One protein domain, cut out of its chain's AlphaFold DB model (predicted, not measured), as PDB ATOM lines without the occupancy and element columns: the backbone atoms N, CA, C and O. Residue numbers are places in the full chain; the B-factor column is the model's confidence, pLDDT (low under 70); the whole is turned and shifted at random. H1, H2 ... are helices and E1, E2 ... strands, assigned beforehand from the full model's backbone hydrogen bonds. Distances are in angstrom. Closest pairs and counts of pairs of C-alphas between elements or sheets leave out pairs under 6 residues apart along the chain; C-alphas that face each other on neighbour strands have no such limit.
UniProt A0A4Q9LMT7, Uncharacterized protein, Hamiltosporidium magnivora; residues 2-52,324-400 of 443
ATOM      1  N   ASP A   2      27.857 -15.317  25.158       29.03
ATOM      2  CA  ASP A   2      28.402 -16.247  26.178       29.03
ATOM      3  C   ASP A   2      28.946 -15.525  27.424       29.03
ATOM      4  O   ASP A   2      28.634 -15.903  28.547       29.03
ATOM      5  N   LEU A   3      29.583 -14.358  27.239       31.06
ATOM      6  CA  LEU A   3      29.855 -13.399  28.327       31.06
ATOM      7  C   LEU A   3      28.562 -12.911  29.015       31.06
ATOM      8  O   LEU A   3      28.602 -12.433  30.140       31.06
ATOM      9  N   TRP A   4      27.424 -13.008  28.321       33.09
ATOM     10  CA  TRP A   4      26.099 -12.678  28.845       33.09
ATOM     11  C   TRP A   4      25.463 -13.850  29.580       33.09
ATOM     12  O   TRP A   4      24.794 -13.599  30.562       33.09
ATOM     13  N   ILE A   5      25.673 -15.096  29.151       34.47
ATOM     14  CA  ILE A   5      25.193 -16.295  29.849       34.47
ATOM     15  C   ILE A   5      25.963 -16.470  31.158       34.47
ATOM     16  O   ILE A   5      25.329 -16.660  32.185       34.47
ATOM     17  N   GLY A   6      27.290 -16.292  31.163       38.97
ATOM     18  CA  GLY A   6      28.073 -16.265  32.406       38.97
ATOM     19  C   GLY A   6      27.606 -15.154  33.356       38.97
ATOM     20  O   GLY A   6      27.305 -15.413  34.516       38.97
ATOM     21  N   LYS A   7      27.410 -13.932  32.838       41.56
ATOM     22  CA  LYS A   7      26.848 -12.815  33.619       41.56
ATOM     23  C   LYS A   7      25.401 -13.038  34.063       41.56
ATOM     24  O   LYS A   7      25.055 -12.618  35.153       41.56
ATOM     25  N   LEU A   8      24.562 -13.693  33.260       39.81
ATOM     26  CA  LEU A   8      23.179 -14.044  33.602       39.81
ATOM     27  C   LEU A   8      23.122 -15.148  34.652       39.81
ATOM     28  O   LEU A   8      22.235 -15.119  35.491       39.81
ATOM     29  N   GLN A   9      24.056 -16.097  34.638       44.78
ATOM     30  CA  GLN A   9      24.142 -17.099  35.690       44.78
ATOM     31  C   GLN A   9      24.626 -16.462  37.006       44.78
ATOM     32  O   GLN A   9      24.083 -16.763  38.061       44.78
ATOM     33  N   ILE A  10      25.554 -15.503  36.965       45.50
ATOM     34  CA  ILE A  10      25.944 -14.751  38.167       45.50
ATOM     35  C   ILE A  10      24.831 -13.780  38.629       45.50
ATOM     36  O   ILE A  10      24.597 -13.622  39.823       45.50
ATOM     37  N   LEU A  11      24.057 -13.197  37.707       47.06
ATOM     38  CA  LEU A  11      22.801 -12.504  38.033       47.06
ATOM     39  C   LEU A  11      21.771 -13.450  38.636       47.06
ATOM     40  O   LEU A  11      21.021 -13.030  39.505       47.06
ATOM     41  N   MET A  12      21.739 -14.709  38.195       48.22
ATOM     42  CA  MET A  12      20.921 -15.742  38.814       48.22
ATOM     43  C   MET A  12      21.400 -16.029  40.234       48.22
ATOM     44  O   MET A  12      20.545 -16.198  41.077       48.22
ATOM     45  N   LEU A  13      22.704 -16.006  40.538       48.75
ATOM     46  CA  LEU A  13      23.212 -16.061  41.919       48.75
ATOM     47  C   LEU A  13      22.667 -14.902  42.759       48.75
ATOM     48  O   LEU A  13      22.049 -15.155  43.784       48.75
ATOM     49  N   ILE A  14      22.810 -13.653  42.310       48.50
ATOM     50  CA  ILE A  14      22.264 -12.494  43.041       48.50
ATOM     51  C   ILE A  14      20.741 -12.613  43.192       48.50
ATOM     52  O   ILE A  14      20.196 -12.349  44.261       48.50
ATOM     53  N   PHE A  15      20.054 -13.036  42.130       49.69
ATOM     54  CA  PHE A  15      18.616 -13.275  42.123       49.69
ATOM     55  C   PHE A  15      18.234 -14.387  43.098       49.69
ATOM     56  O   PHE A  15      17.314 -14.184  43.870       49.69
ATOM     57  N   TYR A  16      18.941 -15.518  43.134       51.84
ATOM     58  CA  TYR A  16      18.701 -16.618  44.069       51.84
ATOM     59  C   TYR A  16      18.919 -16.163  45.507       51.84
ATOM     60  O   TYR A  16      18.042 -16.390  46.330       51.84
ATOM     61  N   MET A  17      20.013 -15.447  45.787       50.66
ATOM     62  CA  MET A  17      20.279 -14.868  47.108       50.66
ATOM     63  C   MET A  17      19.162 -13.901  47.519       50.66
ATOM     64  O   MET A  17      18.672 -13.954  48.638       50.66
ATOM     65  N   SER A  18      18.685 -13.068  46.595       49.91
ATOM     66  CA  SER A  18      17.627 -12.088  46.879       49.91
ATOM     67  C   SER A  18      16.237 -12.722  46.953       49.91
ATOM     68  O   SER A  18      15.396 -12.275  47.721       49.91
ATOM     69  N   THR A  19      15.988 -13.793  46.202       49.88
ATOM     70  CA  THR A  19      14.755 -14.583  46.299       49.88
ATOM     71  C   THR A  19      14.726 -15.305  47.645       49.88
ATOM     72  O   THR A  19      13.742 -15.198  48.356       49.88
ATOM     73  N   MET A  20      15.836 -15.928  48.058       52.03
ATOM     74  CA  MET A  20      15.987 -16.567  49.373       52.03
ATOM     75  C   MET A  20      15.713 -15.596  50.527       52.03
ATOM     76  O   MET A  20      14.947 -15.922  51.429       52.03
ATOM     77  N   LEU A  21      16.266 -14.384  50.449       49.53
ATOM     78  CA  LEU A  21      16.040 -13.313  51.424       49.53
ATOM     79  C   LEU A  21      14.598 -12.777  51.433       49.53
ATOM     80  O   LEU A  21      14.179 -12.176  52.414       49.53
ATOM     81  N   THR A  22      13.838 -12.960  50.347       46.69
ATOM     82  CA  THR A  22      12.474 -12.418  50.194       46.69
ATOM     83  C   THR A  22      11.371 -13.470  50.328       46.69
ATOM     84  O   THR A  22      10.193 -13.099  50.338       46.69
ATOM     85  N   THR A  23      11.705 -14.764  50.393       46.38
ATOM     86  CA  THR A  23      10.729 -15.868  50.482       46.38
ATOM     87  C   THR A  23      10.729 -16.613  51.812       46.38
ATOM     88  O   THR A  23       9.797 -17.378  52.037       46.38
ATOM     89  N   ASN A  24      11.734 -16.423  52.669       49.22
ATOM     90  CA  ASN A  24      11.797 -17.078  53.975       49.22
ATOM     91  C   ASN A  24      11.448 -16.082  55.086       49.22
ATOM     92  O   ASN A  24      12.241 -15.193  55.384       49.22
ATOM     93  N   ASP A  25      10.272 -16.258  55.687       46.22
ATOM     94  CA  ASP A  25       9.811 -15.490  56.845       46.22
ATOM     95  C   ASP A  25      10.720 -15.756  58.075       46.22
ATOM     96  O   ASP A  25      10.930 -16.899  58.490       46.22
ATOM     97  N   ASP A  26      11.282 -14.678  58.630       49.22
ATOM     98  CA  ASP A  26      11.821 -14.480  59.991       49.22
ATOM     99  C   ASP A  26      12.902 -15.417  60.579       49.22
ATOM    100  O   ASP A  26      13.173 -15.349  61.780       49.22
ATOM    101  N   LYS A  27      13.580 -16.272  59.803       58.06
ATOM    102  CA  LYS A  27      14.646 -17.155  60.347       58.06
ATOM    103  C   LYS A  27      15.880 -17.297  59.462       58.06
ATOM    104  O   LYS A  27      16.349 -18.410  59.237       58.06
ATOM    105  N   TYR A  28      16.390 -16.194  58.928       72.50
ATOM    106  CA  TYR A  28      17.615 -16.219  58.132       72.50
ATOM    107  C   TYR A  28      18.706 -15.391  58.807       72.50
ATOM    108  O   TYR A  28      18.537 -14.192  59.039       72.50
ATOM    109  N   THR A  29      19.817 -16.041  59.150       83.50
ATOM    110  CA  THR A  29      20.958 -15.397  59.801       83.50
ATOM    111  C   THR A  29      22.005 -14.940  58.785       83.50
ATOM    112  O   THR A  29      22.058 -15.411  57.646       83.50
ATOM    113  N   VAL A  30      22.899 -14.037  59.193       80.88
ATOM    114  CA  VAL A  30      24.071 -13.662  58.383       80.88
ATOM    115  C   VAL A  30      24.994 -14.872  58.147       80.88
ATOM    116  O   VAL A  30      25.648 -14.943  57.108       80.88
ATOM    117  N   CYS A  31      24.998 -15.860  59.049       85.25
ATOM    118  CA  CYS A  31      25.708 -17.127  58.849       85.25
ATOM    119  C   CYS A  31      25.109 -17.931  57.687       85.25
ATOM    120  O   CYS A  31      25.842 -18.345  56.792       85.25
ATOM    121  N   ASP A  32      23.781 -18.076  57.644       80.25
ATOM    122  CA  ASP A  32      23.101 -18.774  56.542       80.25
ATOM    123  C   ASP A  32      23.385 -18.087  55.197       80.25
ATOM    124  O   ASP A  32      23.613 -18.744  54.175       80.25
ATOM    125  N   PHE A  33      23.410 -16.750  55.203       76.31
ATOM    126  CA  PHE A  33      23.770 -15.945  54.039       76.31
ATOM    127  C   PHE A  33      25.197 -16.243  53.559       76.31
ATOM    128  O   PHE A  33      25.437 -16.434  52.362       76.31
ATOM    129  N   ASP A  34      26.146 -16.294  54.492       82.12
ATOM    130  CA  ASP A  34      27.552 -16.555  54.210       82.12
ATOM    131  C   ASP A  34      27.792 -17.950  53.606       82.12
ATOM    132  O   ASP A  34      28.536 -18.116  52.625       82.12
ATOM    133  N   GLU A  35      27.123 -18.963  54.157       83.19
ATOM    134  CA  GLU A  35      27.178 -20.338  53.664       83.19
ATOM    135  C   GLU A  35      26.636 -20.442  52.235       83.19
ATOM    136  O   GLU A  35      27.296 -21.011  51.356       83.19
ATOM    137  N   GLN A  36      25.480 -19.831  51.957       75.56
ATOM    138  CA  GLN A  36      24.881 -19.865  50.621       75.56
ATOM    139  C   GLN A  36      25.723 -19.130  49.576       75.56
ATOM    140  O   GLN A  36      25.885 -19.628  48.455       75.56
ATOM    141  N   LEU A  37      26.327 -17.992  49.938       76.38
ATOM    142  CA  LEU A  37      27.256 -17.276  49.062       76.38
ATOM    143  C   LEU A  37      28.418 -18.188  48.631       76.38
ATOM    144  O   LEU A  37      28.752 -18.254  47.444       76.38
ATOM    145  N   THR A  38      28.987 -18.938  49.579       82.00
ATOM    146  CA  THR A  38      30.051 -19.927  49.320       82.00
ATOM    147  C   THR A  38      29.572 -21.043  48.410       82.00
ATOM    148  O   THR A  38      30.225 -21.367  47.418       82.00
ATOM    149  N   HIS A  39      28.422 -21.632  48.744       80.81
ATOM    150  CA  HIS A  39      27.860 -22.763  48.024       80.81
ATOM    151  C   HIS A  39      27.646 -22.424  46.547       80.81
ATOM    152  O   HIS A  39      28.082 -23.163  45.660       80.81
ATOM    153  N   VAL A  40      27.040 -21.272  46.261       69.50
ATOM    154  CA  VAL A  40      26.770 -20.875  44.883       69.50
ATOM    155  C   VAL A  40      28.057 -20.493  44.141       69.50
ATOM    156  O   VAL A  40      28.225 -20.889  42.986       69.50
ATOM    157  N   ALA A  41      28.998 -19.788  44.776       76.06
ATOM    158  CA  ALA A  41      30.299 -19.486  44.173       76.06
ATOM    159  C   ALA A  41      31.078 -20.766  43.800       76.06
ATOM    160  O   ALA A  41      31.615 -20.876  42.694       76.06
ATOM    161  N   ASN A  42      31.065 -21.772  44.678       79.62
ATOM    162  CA  ASN A  42      31.660 -23.078  44.408       79.62
ATOM    163  C   ASN A  42      30.916 -23.830  43.289       79.62
ATOM    164  O   ASN A  42      31.543 -24.393  42.394       79.62
ATOM    165  N   PHE A  43      29.580 -23.787  43.265       75.00
ATOM    166  CA  PHE A  43      28.788 -24.361  42.173       75.00
ATOM    167  C   PHE A  43      29.206 -23.795  40.802       75.00
ATOM    168  O   PHE A  43      29.346 -24.548  39.832       75.00
ATOM    169  N   PHE A  44      29.472 -22.486  40.718       67.94
ATOM    170  CA  PHE A  44      29.998 -21.844  39.507       67.94
ATOM    171  C   PHE A  44      31.356 -22.379  39.082       67.94
ATOM    172  O   PHE A  44      31.561 -22.689  37.898       67.94
ATOM    173  N   TYR A  45      32.268 -22.490  40.046       75.56
ATOM    174  CA  TYR A  45      33.583 -23.066  39.830       75.56
ATOM    175  C   TYR A  45      33.468 -24.495  39.286       75.56
ATOM    176  O   TYR A  45      33.969 -24.777  38.197       75.56
ATOM    177  N   VAL A  46      32.715 -25.367  39.966       75.19
ATOM    178  CA  VAL A  46      32.520 -26.772  39.578       75.19
ATOM    179  C   VAL A  46      31.912 -26.888  38.181       75.19
ATOM    180  O   VAL A  46      32.441 -27.610  37.340       75.19
ATOM    181  N   LYS A  47      30.846 -26.141  37.873       68.75
ATOM    182  CA  LYS A  47      30.196 -26.197  36.554       68.75
ATOM    183  C   LYS A  47      31.140 -25.790  35.421       68.75
ATOM    184  O   LYS A  47      31.124 -26.385  34.337       68.75
ATOM    185  N   THR A  48      31.966 -24.776  35.659       67.50
ATOM    186  CA  THR A  48      32.931 -24.322  34.656       67.50
ATOM    187  C   THR A  48      34.106 -25.285  34.538       67.50
ATOM    188  O   THR A  48      34.499 -25.606  33.420       67.50
ATOM    189  N   LYS A  49      34.606 -25.821  35.657       72.81
ATOM    190  CA  LYS A  49      35.598 -26.903  35.687       72.81
ATOM    191  C   LYS A  49      35.123 -28.098  34.859       72.81
ATOM    192  O   LYS A  49      35.847 -28.543  33.975       72.81
ATOM    193  N   GLU A  50      33.890 -28.562  35.060       71.12
ATOM    194  CA  GLU A  50      33.295 -29.649  34.264       71.12
ATOM    195  C   GLU A  50      33.169 -29.295  32.777       71.12
ATOM    196  O   GLU A  50      33.348 -30.146  31.906       71.12
ATOM    197  N   THR A  51      32.923 -28.025  32.455       67.88
ATOM    198  CA  THR A  51      32.926 -27.561  31.063       67.88
ATOM    199  C   THR A  51      34.329 -27.615  30.463       67.88
ATOM    200  O   THR A  51      34.492 -28.169  29.382       67.88
ATOM    201  N   LEU A  52      35.353 -27.107  31.154       69.38
ATOM    202  CA  LEU A  52      36.739 -27.139  30.673       69.38
ATOM    203  C   LEU A  52      37.272 -28.577  30.552       69.38
ATOM    204  O   LEU A  52      37.921 -28.895  29.556       69.38
ATOM    205  N   TYR A 324      39.431 -20.345  41.785       85.06
ATOM    206  CA  TYR A 324      38.562 -20.055  42.911       85.06
ATOM    207  C   TYR A 324      39.433 -19.850  44.149       85.06
ATOM    208  O   TYR A 324      40.233 -20.713  44.510       85.06
ATOM    209  N   LYS A 325      39.276 -18.705  44.808       86.62
ATOM    210  CA  LYS A 325      39.995 -18.359  46.030       86.62
ATOM    211  C   LYS A 325      39.017 -17.767  47.035       86.62
ATOM    212  O   LYS A 325      38.366 -16.782  46.716       86.62
ATOM    213  N   ALA A 326      38.925 -18.333  48.229       86.75
ATOM    214  CA  ALA A 326      38.150 -17.773  49.327       86.75
ATOM    215  C   ALA A 326      39.049 -17.559  50.549       86.75
ATOM    216  O   ALA A 326      39.711 -18.493  50.992       86.75
ATOM    217  N   THR A 327      39.088 -16.339  51.073       87.50
ATOM    218  CA  THR A 327      39.838 -15.964  52.282       87.50
ATOM    219  C   THR A 327      38.882 -15.537  53.381       87.50
ATOM    220  O   THR A 327      37.904 -14.845  53.091       87.50
ATOM    221  N   TYR A 328      39.187 -15.917  54.620       85.44
ATOM    222  CA  TYR A 328      38.356 -15.683  55.797       85.44
ATOM    223  C   TYR A 328      39.207 -15.117  56.926       85.44
ATOM    224  O   TYR A 328      40.078 -15.795  57.451       85.44
ATOM    225  N   ASP A 329      38.939 -13.889  57.332       82.44
ATOM    226  CA  ASP A 329      39.604 -13.251  58.456       82.44
ATOM    227  C   ASP A 329      38.636 -13.237  59.638       82.44
ATOM    228  O   ASP A 329      37.596 -12.593  59.560       82.44
ATOM    229  N   ALA A 330      38.995 -13.920  60.731       84.94
ATOM    230  CA  ALA A 330      38.253 -13.968  61.997       84.94
ATOM    231  C   ALA A 330      36.817 -14.571  61.931       84.94
ATOM    232  O   ALA A 330      36.262 -14.784  60.855       84.94
ATOM    233  N   PRO A 331      36.198 -14.886  63.087       85.50
ATOM    234  CA  PRO A 331      34.789 -15.295  63.160       85.50
ATOM    235  C   PRO A 331      33.832 -14.162  62.766       85.50
ATOM    236  O   PRO A 331      34.167 -12.992  62.952       85.50
ATOM    237  N   ILE A 332      32.629 -14.502  62.290       85.44
ATOM    238  CA  ILE A 332      31.635 -13.557  61.740       85.44
ATOM    239  C   ILE A 332      31.137 -12.503  62.736       85.44
ATOM    240  O   ILE A 332      30.707 -11.417  62.351       85.44
ATOM    241  N   GLU A 333      31.238 -12.791  64.030       83.25
ATOM    242  CA  GLU A 333      30.886 -11.886  65.121       83.25
ATOM    243  C   GLU A 333      31.967 -10.831  65.406       83.25
ATOM    244  O   GLU A 333      31.710  -9.866  66.130       83.25
ATOM    245  N   SER A 334      33.178 -11.010  64.873       85.31
ATOM    246  CA  SER A 334      34.320 -10.127  65.102       85.31
ATOM    247  C   SER A 334      34.258  -8.882  64.223       85.31
ATOM    248  O   SER A 334      33.963  -8.962  63.036       85.31
ATOM    249  N   LEU A 335      34.658  -7.722  64.757       83.00
ATOM    250  CA  LEU A 335      34.870  -6.504  63.953       83.00
ATOM    251  C   LEU A 335      35.964  -6.670  62.890       83.00
ATOM    252  O   LEU A 335      35.992  -5.923  61.919       83.00
ATOM    253  N   ASN A 336      36.840  -7.661  63.056       86.00
ATOM    254  CA  ASN A 336      37.839  -8.014  62.053       86.00
ATOM    255  C   ASN A 336      37.297  -8.999  61.008       86.00
ATOM    256  O   ASN A 336      38.072  -9.447  60.166       86.00
ATOM    257  N   PHE A 337      36.005  -9.356  61.070       88.62
ATOM    258  CA  PHE A 337      35.403 -10.282  60.128       88.62
ATOM    259  C   PHE A 337      35.482  -9.740  58.709       88.62
ATOM    260  O   PHE A 337      34.870  -8.715  58.380       88.62
ATOM    261  N   ARG A 338      36.171 -10.484  57.851       89.69
ATOM    262  CA  ARG A 338      36.172 -10.246  56.417       89.69
ATOM    263  C   ARG A 338      36.277 -11.559  55.675       89.69
ATOM    264  O   ARG A 338      37.229 -12.309  55.833       89.69
ATOM    265  N   LYS A 339      35.334 -11.783  54.777       90.00
ATOM    266  CA  LYS A 339      35.388 -12.860  53.809       90.00
ATOM    267  C   LYS A 339      35.468 -12.298  52.409       90.00
ATOM    268  O   LYS A 339      34.679 -11.434  52.030       90.00
ATOM    269  N   GLU A 340      36.395 -12.817  51.625       90.81
ATOM    270  CA  GLU A 340      36.532 -12.477  50.216       90.81
ATOM    271  C   GLU A 340      36.541 -13.752  49.381       90.81
ATOM    272  O   GLU A 340      37.379 -14.622  49.582       90.81
ATOM    273  N   ILE A 341      35.609 -13.858  48.435       87.56
ATOM    274  CA  ILE A 341      35.591 -14.906  47.419       87.56
ATOM    275  C   ILE A 341      35.950 -14.262  46.083       87.56
ATOM    276  O   ILE A 341      35.276 -13.347  45.609       87.56
ATOM    277  N   ARG A 342      37.002 -14.768  45.449       86.75
ATOM    278  CA  ARG A 342      37.474 -14.375  44.129       86.75
ATOM    279  C   ARG A 342      37.352 -15.554  43.173       86.75
ATOM    280  O   ARG A 342      37.904 -16.621  43.421       86.75
ATOM    281  N   ILE A 343      36.664 -15.331  42.057       77.75
ATOM    282  CA  ILE A 343      36.591 -16.272  40.939       77.75
ATOM    283  C   ILE A 343      37.206 -15.609  39.713       77.75
ATOM    284  O   ILE A 343      36.662 -14.637  39.180       77.75
ATOM    285  N   ASP A 344      38.347 -16.125  39.270       77.19
ATOM    286  CA  ASP A 344      39.049 -15.641  38.089       77.19
ATOM    287  C   ASP A 344      38.806 -16.577  36.903       77.19
ATOM    288  O   ASP A 344      38.838 -17.801  37.028       77.19
ATOM    289  N   PHE A 345      38.558 -15.987  35.741       69.62
ATOM    290  CA  PHE A 345      38.394 -16.710  34.491       69.62
ATOM    291  C   PHE A 345      39.267 -16.023  33.454       69.62
ATOM    292  O   PHE A 345      39.002 -14.880  33.088       69.62
ATOM    293  N   SER A 346      40.218 -16.755  32.886       64.69
ATOM    294  CA  SER A 346      41.058 -16.320  31.751       64.69
ATOM    295  C   SER A 346      40.312 -15.610  30.605       64.69
ATOM    296  O   SER A 346      40.864 -14.753  29.919       64.69
ATOM    297  N   LEU A 347      39.042 -15.965  30.375       54.66
ATOM    298  CA  LEU A 347      38.187 -15.396  29.327       54.66
ATOM    299  C   LEU A 347      37.593 -14.023  29.686       54.66
ATOM    300  O   LEU A 347      37.040 -13.333  28.821       54.66
ATOM    301  N   HIS A 348      37.659 -13.624  30.953       54.56
ATOM    302  CA  HIS A 348      37.162 -12.354  31.455       54.56
ATOM    303  C   HIS A 348      38.321 -11.394  31.736       54.56
ATOM    304  O   HIS A 348      39.392 -11.776  32.177       54.56
ATOM    305  N   LYS A 349      38.102 -10.099  31.471       60.56
ATOM    306  CA  LYS A 349      39.132  -9.066  31.688       60.56
ATOM    307  C   LYS A 349      39.424  -8.793  33.166       60.56
ATOM    308  O   LYS A 349      40.441  -8.183  33.470       60.56
ATOM    309  N   LYS A 350      38.477  -9.114  34.046       65.19
ATOM    310  CA  LYS A 350      38.556  -8.888  35.488       65.19
ATOM    311  C   LYS A 350      37.956 -10.098  36.207       65.19
ATOM    312  O   LYS A 350      36.969 -10.634  35.688       65.19
ATOM    313  N   PRO A 351      38.501 -10.481  37.370       73.50
ATOM    314  CA  PRO A 351      37.897 -11.494  38.221       73.50
ATOM    315  C   PRO A 351      36.565 -10.996  38.784       73.50
ATOM    316  O   PRO A 351      36.336  -9.788  38.900       73.50
ATOM    317  N   TYR A 352      35.711 -11.932  39.174       74.81
ATOM    318  CA  TYR A 352      34.560 -11.634  40.013       74.81
ATOM    319  C   TYR A 352      34.992 -11.710  41.471       74.81
ATOM    320  O   TYR A 352      35.514 -12.732  41.912       74.81
ATOM    321  N   VAL A 353      34.788 -10.620  42.199       81.06
ATOM    322  CA  VAL A 353      35.131 -10.505  43.620       81.06
ATOM    323  C   VAL A 353      33.862 -10.223  44.408       81.06
ATOM    324  O   VAL A 353      33.104  -9.316  44.047       81.06
ATOM    325  N   PHE A 354      33.668 -11.010  45.461       82.94
ATOM    326  CA  PHE A 354      32.599 -10.920  46.443       82.94
ATOM    327  C   PHE A 354      33.262 -10.688  47.801       82.94
ATOM    328  O   PHE A 354      34.102 -11.490  48.201       82.94
ATOM    329  N   THR A 355      32.914  -9.615  48.506       87.44
ATOM    330  CA  THR A 355      33.489  -9.317  49.826       87.44
ATOM    331  C   THR A 355      32.374  -9.054  50.825       87.44
ATOM    332  O   THR A 355      31.624  -8.101  50.645       87.44
ATOM    333  N   LEU A 356      32.285  -9.871  51.871       88.25
ATOM    334  CA  LEU A 356      31.383  -9.684  53.006       88.25
ATOM    335  C   LEU A 356      32.226  -9.342  54.236       88.25
ATOM    336  O   LEU A 356      33.168 -10.064  54.548       88.25
ATOM    337  N   PHE A 357      31.925  -8.249  54.928       90.81
ATOM    338  CA  PHE A 357      32.667  -7.856  56.128       90.81
ATOM    339  C   PHE A 357      31.774  -7.142  57.136       90.81
ATOM    340  O   PHE A 357      30.802  -6.481  56.755       90.81
ATOM    341  N   LEU A 358      32.105  -7.260  58.421       90.81
ATOM    342  CA  LEU A 358      31.416  -6.522  59.476       90.81
ATOM    343  C   LEU A 358      31.930  -5.077  59.476       90.81
ATOM    344  O   LEU A 358      33.119  -4.831  59.650       90.81
ATOM    345  N   LYS A 359      31.039  -4.114  59.234       87.56
ATOM    346  CA  LYS A 359      31.386  -2.691  59.129       87.56
ATOM    347  C   LYS A 359      31.239  -1.972  60.463       87.56
ATOM    348  O   LYS A 359      32.123  -1.218  60.853       87.56
ATOM    349  N   GLU A 360      30.116  -2.186  61.139       85.94
ATOM    350  CA  GLU A 360      29.770  -1.531  62.402       85.94
ATOM    351  C   GLU A 360      29.069  -2.544  63.321       85.94
ATOM    352  O   GLU A 360      28.303  -3.394  62.862       85.94
ATOM    353  N   HIS A 361      29.316  -2.443  64.627       83.25
ATOM    354  CA  HIS A 361      28.623  -3.216  65.655       83.25
ATOM    355  C   HIS A 361      28.223  -2.276  66.791       83.25
ATOM    356  O   HIS A 361      29.073  -1.638  67.412       83.25
ATOM    357  N   THR A 362      26.922  -2.192  67.048       82.19
ATOM    358  CA  THR A 362      26.334  -1.471  68.180       82.19
ATOM    359  C   THR A 362      25.690  -2.467  69.145       82.19
ATOM    360  O   THR A 362      25.549  -3.642  68.823       82.19
ATOM    361  N   HIS A 363      25.254  -2.015  70.323       74.00
ATOM    362  CA  HIS A 363      24.553  -2.887  71.276       74.00
ATOM    363  C   HIS A 363      23.243  -3.490  70.751       74.00
ATOM    364  O   HIS A 363      22.796  -4.494  71.298       74.00
ATOM    365  N   PHE A 364      22.635  -2.907  69.715       76.50
ATOM    366  CA  PHE A 364      21.333  -3.341  69.203       76.50
ATOM    367  C   PHE A 364      21.408  -3.964  67.808       76.50
ATOM    368  O   PHE A 364      20.582  -4.807  67.471       76.50
ATOM    369  N   GLU A 365      22.395  -3.566  67.007       84.50
ATOM    370  CA  GLU A 365      22.469  -3.910  65.590       84.50
ATOM    371  C   GLU A 365      23.919  -4.139  65.151       84.50
ATOM    372  O   GLU A 365      24.832  -3.386  65.516       84.50
ATOM    373  N   LYS A 366      24.118  -5.170  64.329       88.75
ATOM    374  CA  LYS A 366      25.337  -5.421  63.562       88.75
ATOM    375  C   LYS A 366      25.075  -5.081  62.103       88.75
ATOM    376  O   LYS A 366      24.026  -5.398  61.550       88.75
ATOM    377  N   LYS A 367      26.053  -4.448  61.469       89.38
ATOM    378  CA  LYS A 367      25.946  -3.978  60.094       89.38
ATOM    379  C   LYS A 367      27.063  -4.552  59.257       89.38
ATOM    380  O   LYS A 367      28.226  -4.170  59.391       89.38
ATOM    381  N   PHE A 368      26.687  -5.427  58.345       87.31
ATOM    382  CA  PHE A 368      27.579  -6.040  57.381       87.31
ATOM    383  C   PHE A 368      27.543  -5.262  56.071       87.31
ATOM    384  O   PHE A 368      26.519  -4.713  55.670       87.31
ATOM    385  N   SER A 369      28.683  -5.193  55.399       85.81
ATOM    386  CA  SER A 369      28.803  -4.649  54.052       85.81
ATOM    387  C   SER A 369      29.159  -5.761  53.086       85.81
ATOM    388  O   SER A 369      30.035  -6.581  53.355       85.81
ATOM    389  N   LEU A 370      28.460  -5.764  51.961       80.62
ATOM    390  CA  LEU A 370      28.565  -6.763  50.922       80.62
ATOM    391  C   LEU A 370      28.880  -6.075  49.598       80.62
ATOM    392  O   LEU A 370      28.042  -5.372  49.033       80.62
ATOM    393  N   ASN A 371      30.100  -6.297  49.120       80.31
ATOM    394  CA  ASN A 371      30.619  -5.722  47.890       80.31
ATOM    395  C   ASN A 371      30.676  -6.764  46.781       80.31
ATOM    396  O   ASN A 371      31.190  -7.868  46.984       80.31
ATOM    397  N   PHE A 372      30.254  -6.372  45.581       72.81
ATOM    398  CA  PHE A 372      30.376  -7.183  44.377       72.81
ATOM    399  C   PHE A 372      30.906  -6.371  43.194       72.81
ATOM    400  O   PHE A 372      30.506  -5.234  42.955       72.81
ATOM    401  N   SER A 373      31.773  -6.985  42.391       63.78
ATOM    402  CA  SER A 373      32.412  -6.351  41.220       63.78
ATOM    403  C   SER A 373      31.865  -6.852  39.871       63.78
ATOM    404  O   SER A 373      32.560  -6.900  38.854       63.78
ATOM    405  N   LEU A 374      30.582  -7.217  39.826       54.38
ATOM    406  CA  LEU A 374      29.975  -7.955  38.707       54.38
ATOM    407  C   LEU A 374      29.770  -7.110  37.441       54.38
ATOM    408  O   LEU A 374      29.831  -7.612  36.311       54.38
ATOM    409  N   PHE A 375      29.546  -5.807  37.613       48.81
ATOM    410  CA  PHE A 375      29.062  -4.924  36.553       48.81
ATOM    411  C   PHE A 375      29.954  -3.728  36.264       48.81
ATOM    412  O   PHE A 375      29.455  -2.706  35.781       48.81
ATOM    413  N   SER A 376      31.269  -3.871  36.446       47.12
ATOM    414  CA  SER A 376      32.278  -2.815  36.220       47.12
ATOM    415  C   SER A 376      32.119  -1.558  37.094       47.12
ATOM    416  O   SER A 376      32.887  -0.620  36.923       47.12
ATOM    417  N   SER A 377      31.163  -1.571  38.022       51.41
ATOM    418  CA  SER A 377      30.944  -0.620  39.113       51.41
ATOM    419  C   SER A 377      30.955  -1.418  40.415       51.41
ATOM    420  O   SER A 377      30.406  -2.522  40.412       51.41
ATOM    421  N   ASP A 378      31.545  -0.878  41.478       57.31
ATOM    422  CA  ASP A 378      31.496  -1.492  42.806       57.31
ATOM    423  C   ASP A 378      30.056  -1.413  43.324       57.31
ATOM    424  O   ASP A 378      29.514  -0.331  43.556       57.31
ATOM    425  N   GLU A 379      29.388  -2.562  43.388       66.44
ATOM    426  CA  GLU A 379      28.034  -2.685  43.921       66.44
ATOM    427  C   GLU A 379      28.140  -2.969  45.412       66.44
ATOM    428  O   GLU A 379      28.832  -3.905  45.802       66.44
ATOM    429  N   LEU A 380      27.479  -2.146  46.226       70.62
ATOM    430  CA  LEU A 380      27.526  -2.206  47.682       70.62
ATOM    431  C   LEU A 380      26.109  -2.388  48.222       70.62
ATOM    432  O   LEU A 380      25.221  -1.576  47.949       70.62
ATOM    433  N   PHE A 381      25.945  -3.408  49.050       73.56
ATOM    434  CA  PHE A 381      24.767  -3.635  49.874       73.56
ATOM    435  C   PHE A 381      25.167  -3.579  51.346       73.56
ATOM    436  O   PHE A 381      26.270  -3.986  51.714       73.56
ATOM    437  N   GLU A 382      24.275  -3.083  52.195       79.00
ATOM    438  CA  GLU A 382      24.424  -3.184  53.646       79.00
ATOM    439  C   GLU A 382      23.367  -4.145  54.190       79.00
ATOM    440  O   GLU A 382      22.186  -3.983  53.908       79.00
ATOM    441  N   ILE A 383      23.794  -5.147  54.954       79.12
ATOM    442  CA  ILE A 383      22.916  -6.099  55.638       79.12
ATOM    443  C   ILE A 383      22.915  -5.714  57.114       79.12
ATOM    444  O   ILE A 383      23.971  -5.683  57.747       79.12
ATOM    445  N   LEU A 384      21.743  -5.394  57.648       81.25
ATOM    446  CA  LEU A 384      21.535  -5.122  59.065       81.25
ATOM    447  C   LEU A 384      21.051  -6.402  59.737       81.25
ATOM    448  O   LEU A 384      20.222  -7.124  59.179       81.25
ATOM    449  N   SER A 385      21.581  -6.693  60.919       84.56
ATOM    450  CA  SER A 385      21.167  -7.835  61.720       84.56
ATOM    451  C   SER A 385      21.053  -7.477  63.193       84.56
ATOM    452  O   SER A 385      21.734  -6.575  63.682       84.56
ATOM    453  N   ASP A 386      20.251  -8.238  63.928       83.81
ATOM    454  CA  ASP A 386      20.223  -8.165  65.386       83.81
ATOM    455  C   ASP A 386      21.508  -8.760  66.010       83.81
ATOM    456  O   ASP A 386      22.448  -9.191  65.323       83.81
ATOM    457  N   TYR A 387      21.564  -8.787  67.345       82.81
ATOM    458  CA  TYR A 387      22.691  -9.357  68.088       82.81
ATOM    459  C   TYR A 387      22.922 -10.853  67.795       82.81
ATOM    460  O   TYR A 387      24.078 -11.294  67.752       82.81
ATOM    461  N   ASN A 388      21.841 -11.596  67.534       84.31
ATOM    462  CA  ASN A 388      21.828 -13.023  67.207       84.31
ATOM    463  C   ASN A 388      22.104 -13.295  65.717       84.31
ATOM    464  O   ASN A 388      21.981 -14.435  65.277       84.31
ATOM    465  N   LEU A 389      22.499 -12.265  64.956       84.62
ATOM    466  CA  LEU A 389      22.755 -12.316  63.517       84.62
ATOM    467  C   LEU A 389      21.509 -12.582  62.665       84.62
ATOM    468  O   LEU A 389      21.666 -12.859  61.479       84.62
ATOM    469  N   ASN A 390      20.293 -12.459  63.201       83.38
ATOM    470  CA  ASN A 390      19.088 -12.505  62.373       83.38
ATOM    471  C   ASN A 390      19.051 -11.259  61.498       83.38
ATOM    472  O   ASN A 390      19.158 -10.143  62.010       83.38
ATOM    473  N   VAL A 391      18.911 -11.436  60.186       78.19
ATOM    474  CA  VAL A 391      18.845 -10.311  59.250       78.19
ATOM    475  C   VAL A 391      17.561  -9.524  59.508       78.19
ATOM    476  O   VAL A 391      16.465 -10.062  59.395       78.19
ATOM    477  N   THR A 392      17.700  -8.243  59.840       76.12
ATOM    478  CA  THR A 392      16.581  -7.330  60.112       76.12
ATOM    479  C   THR A 392      16.256  -6.455  58.909       76.12
ATOM    480  O   THR A 392      15.107  -6.057  58.729       76.12
ATOM    481  N   ASN A 393      17.252  -6.128  58.076       70.81
ATOM    482  CA  ASN A 393      17.065  -5.288  56.896       70.81
ATOM    483  C   ASN A 393      18.219  -5.436  55.891       70.81
ATOM    484  O   ASN A 393      19.333  -5.807  56.256       70.81
ATOM    485  N   ILE A 394      17.981  -5.075  54.628       67.75
ATOM    486  CA  ILE A 394      19.009  -4.970  53.588       67.75
ATOM    487  C   ILE A 394      18.840  -3.647  52.844       67.75
ATOM    488  O   ILE A 394      17.799  -3.370  52.250       67.75
ATOM    489  N   VAL A 395      19.894  -2.834  52.846       69.62
ATOM    490  CA  VAL A 395      19.924  -1.511  52.227       69.62
ATOM    491  C   VAL A 395      20.765  -1.552  50.957       69.62
ATOM    492  O   VAL A 395      21.968  -1.816  50.986       69.62
ATOM    493  N   ASP A 396      20.135  -1.234  49.830       63.41
ATOM    494  CA  ASP A 396      20.818  -1.019  48.556       63.41
ATOM    495  C   ASP A 396      21.542   0.341  48.559       63.41
ATOM    496  O   ASP A 396      20.918   1.395  48.729       63.41
ATOM    497  N   LYS A 397      22.868   0.322  48.370       67.12
ATOM    498  CA  LYS A 397      23.712   1.521  48.235       67.12
ATOM    499  C   LYS A 397      24.301   1.694  46.838       67.12
ATOM    500  O   LYS A 397      25.196   2.519  46.644       67.12
ATOM    501  N   VAL A 398      23.794   0.972  45.843       59.16
ATOM    502  CA  VAL A 398      24.170   1.164  44.443       59.16
ATOM    503  C   VAL A 398      23.705   2.553  43.979       59.16
ATOM    504  O   VAL A 398      22.570   2.968  44.221       59.16
ATOM    505  N   ALA A 399      24.583   3.301  43.299       55.12
ATOM    506  CA  ALA A 399      24.251   4.623  42.765       55.12
ATOM    507  C   ALA A 399      22.972   4.566  41.898       55.12
ATOM    508  O   ALA A 399      22.892   3.793  40.938       55.12
ATOM    509  N   LYS A 400      21.958   5.370  42.257       49.12
ATOM    510  CA  LYS A 400      20.643   5.378  41.594       49.12
ATOM    511  C   LYS A 400      20.748   5.869  40.146       49.12
ATOM    512  O   LYS A 400      21.528   6.755  39.818       49.12
TER     513      LYS A 400
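AT A GLANCE: This is residues 2 to 52 and 324 to 400 of the 443 residues of an uncharacterized protein of Hamiltosporidium magnivora (UniProt A0A4Q9LMT7). A twisted wall of six strands curls partly round one long helix, H2, which packs on one face of it; the other face is bare. A second long helix, H1, folds back beside H2 as a helical hairpin and only grazes the sheet. The printed part has 128 residues, with two named helices and then six named strands along the chain, H1 H2 E1 E2 E3 E4 E5 E6; the sheet has the same strand order, E1 to E6, and is antiparallel throughout. The class is mixed, helices and strands, in two layers, H2 on one face of the sheet. The whole is compact, with a radius of gyration of the C-alphas of 15.0 A, and elongated, spanning 48 by 30 by 30 A.

HOW THE PARTS SIT: The sheet is a meander, each strand the antiparallel neighbour of the one before: E1, residues 324 to 329; E2, residues 338 to 345; E3, residues 352 to 361; E4, residues 366 to 372; E5, residues 379 to 385; and E6, residues 391 to 396. E1 and E6 are its edge strands. Within hydrogen-bond range are N 327 and O 340 of E1 and E2, 2.8 A; N 341 and O 354 of E2 and E3, 2.8 A; N 357 and O 369 of E3 and E4, 3.0 A; N 368 and O 383 of E4 and E5, 2.8 A; and N 384 and O 393 of E5 and E6, 2.8 A. H2, residues 30 to 52, is on the sheet. Its closest C-alphas to E2 are those of Tyr 45 and Ile 343, 7.5 A apart, and to E6 those of Val 30 and Val 391, 6.3 A apart. H1, residues 2 to 23, touches H2 with residues 13 to 17 alone; the closest C-alphas, of Leu 13 and Val 40, are 6.7 A apart. The two helices run opposite ways at a shallow tilt of 24 degrees. In H1 and H2 every O i to N i+4 pair is within hydrogen-bond range. H1 only grazes the sheet, with residues 10 to 21. E1 and E6 are apart.

IN THESE COORDINATES: H1 begins at C-alpha 2, (28.402, -16.247, 26.178), and measures 30.1 A; H2 measures 33.3 A. E1 measures 17.0 A, E2 23.0 A, E3 27.6 A, E4 19.9 A, E5 19.8 A and E6 14.3 A. E3 begins at C-alpha 352, (34.560, -11.634, 40.013), and E6 ends at C-alpha 396, (20.818, -1.019, 48.556).

THE WHOLE: The two C-alphas farthest apart, those of Leu 52 and His 363, are 48.8 A apart. Residues 53 to 323 are not printed; C-alphas 52 and 324 across the cut are 14.3 A apart. Of the links that are printed whole, none is long. The mean pLDDT of the printed part is 70.3, and that of H1 is 44; residues 2 to 27, 345 to 350, 373 to 379 and 394 to 400 are among those under 70.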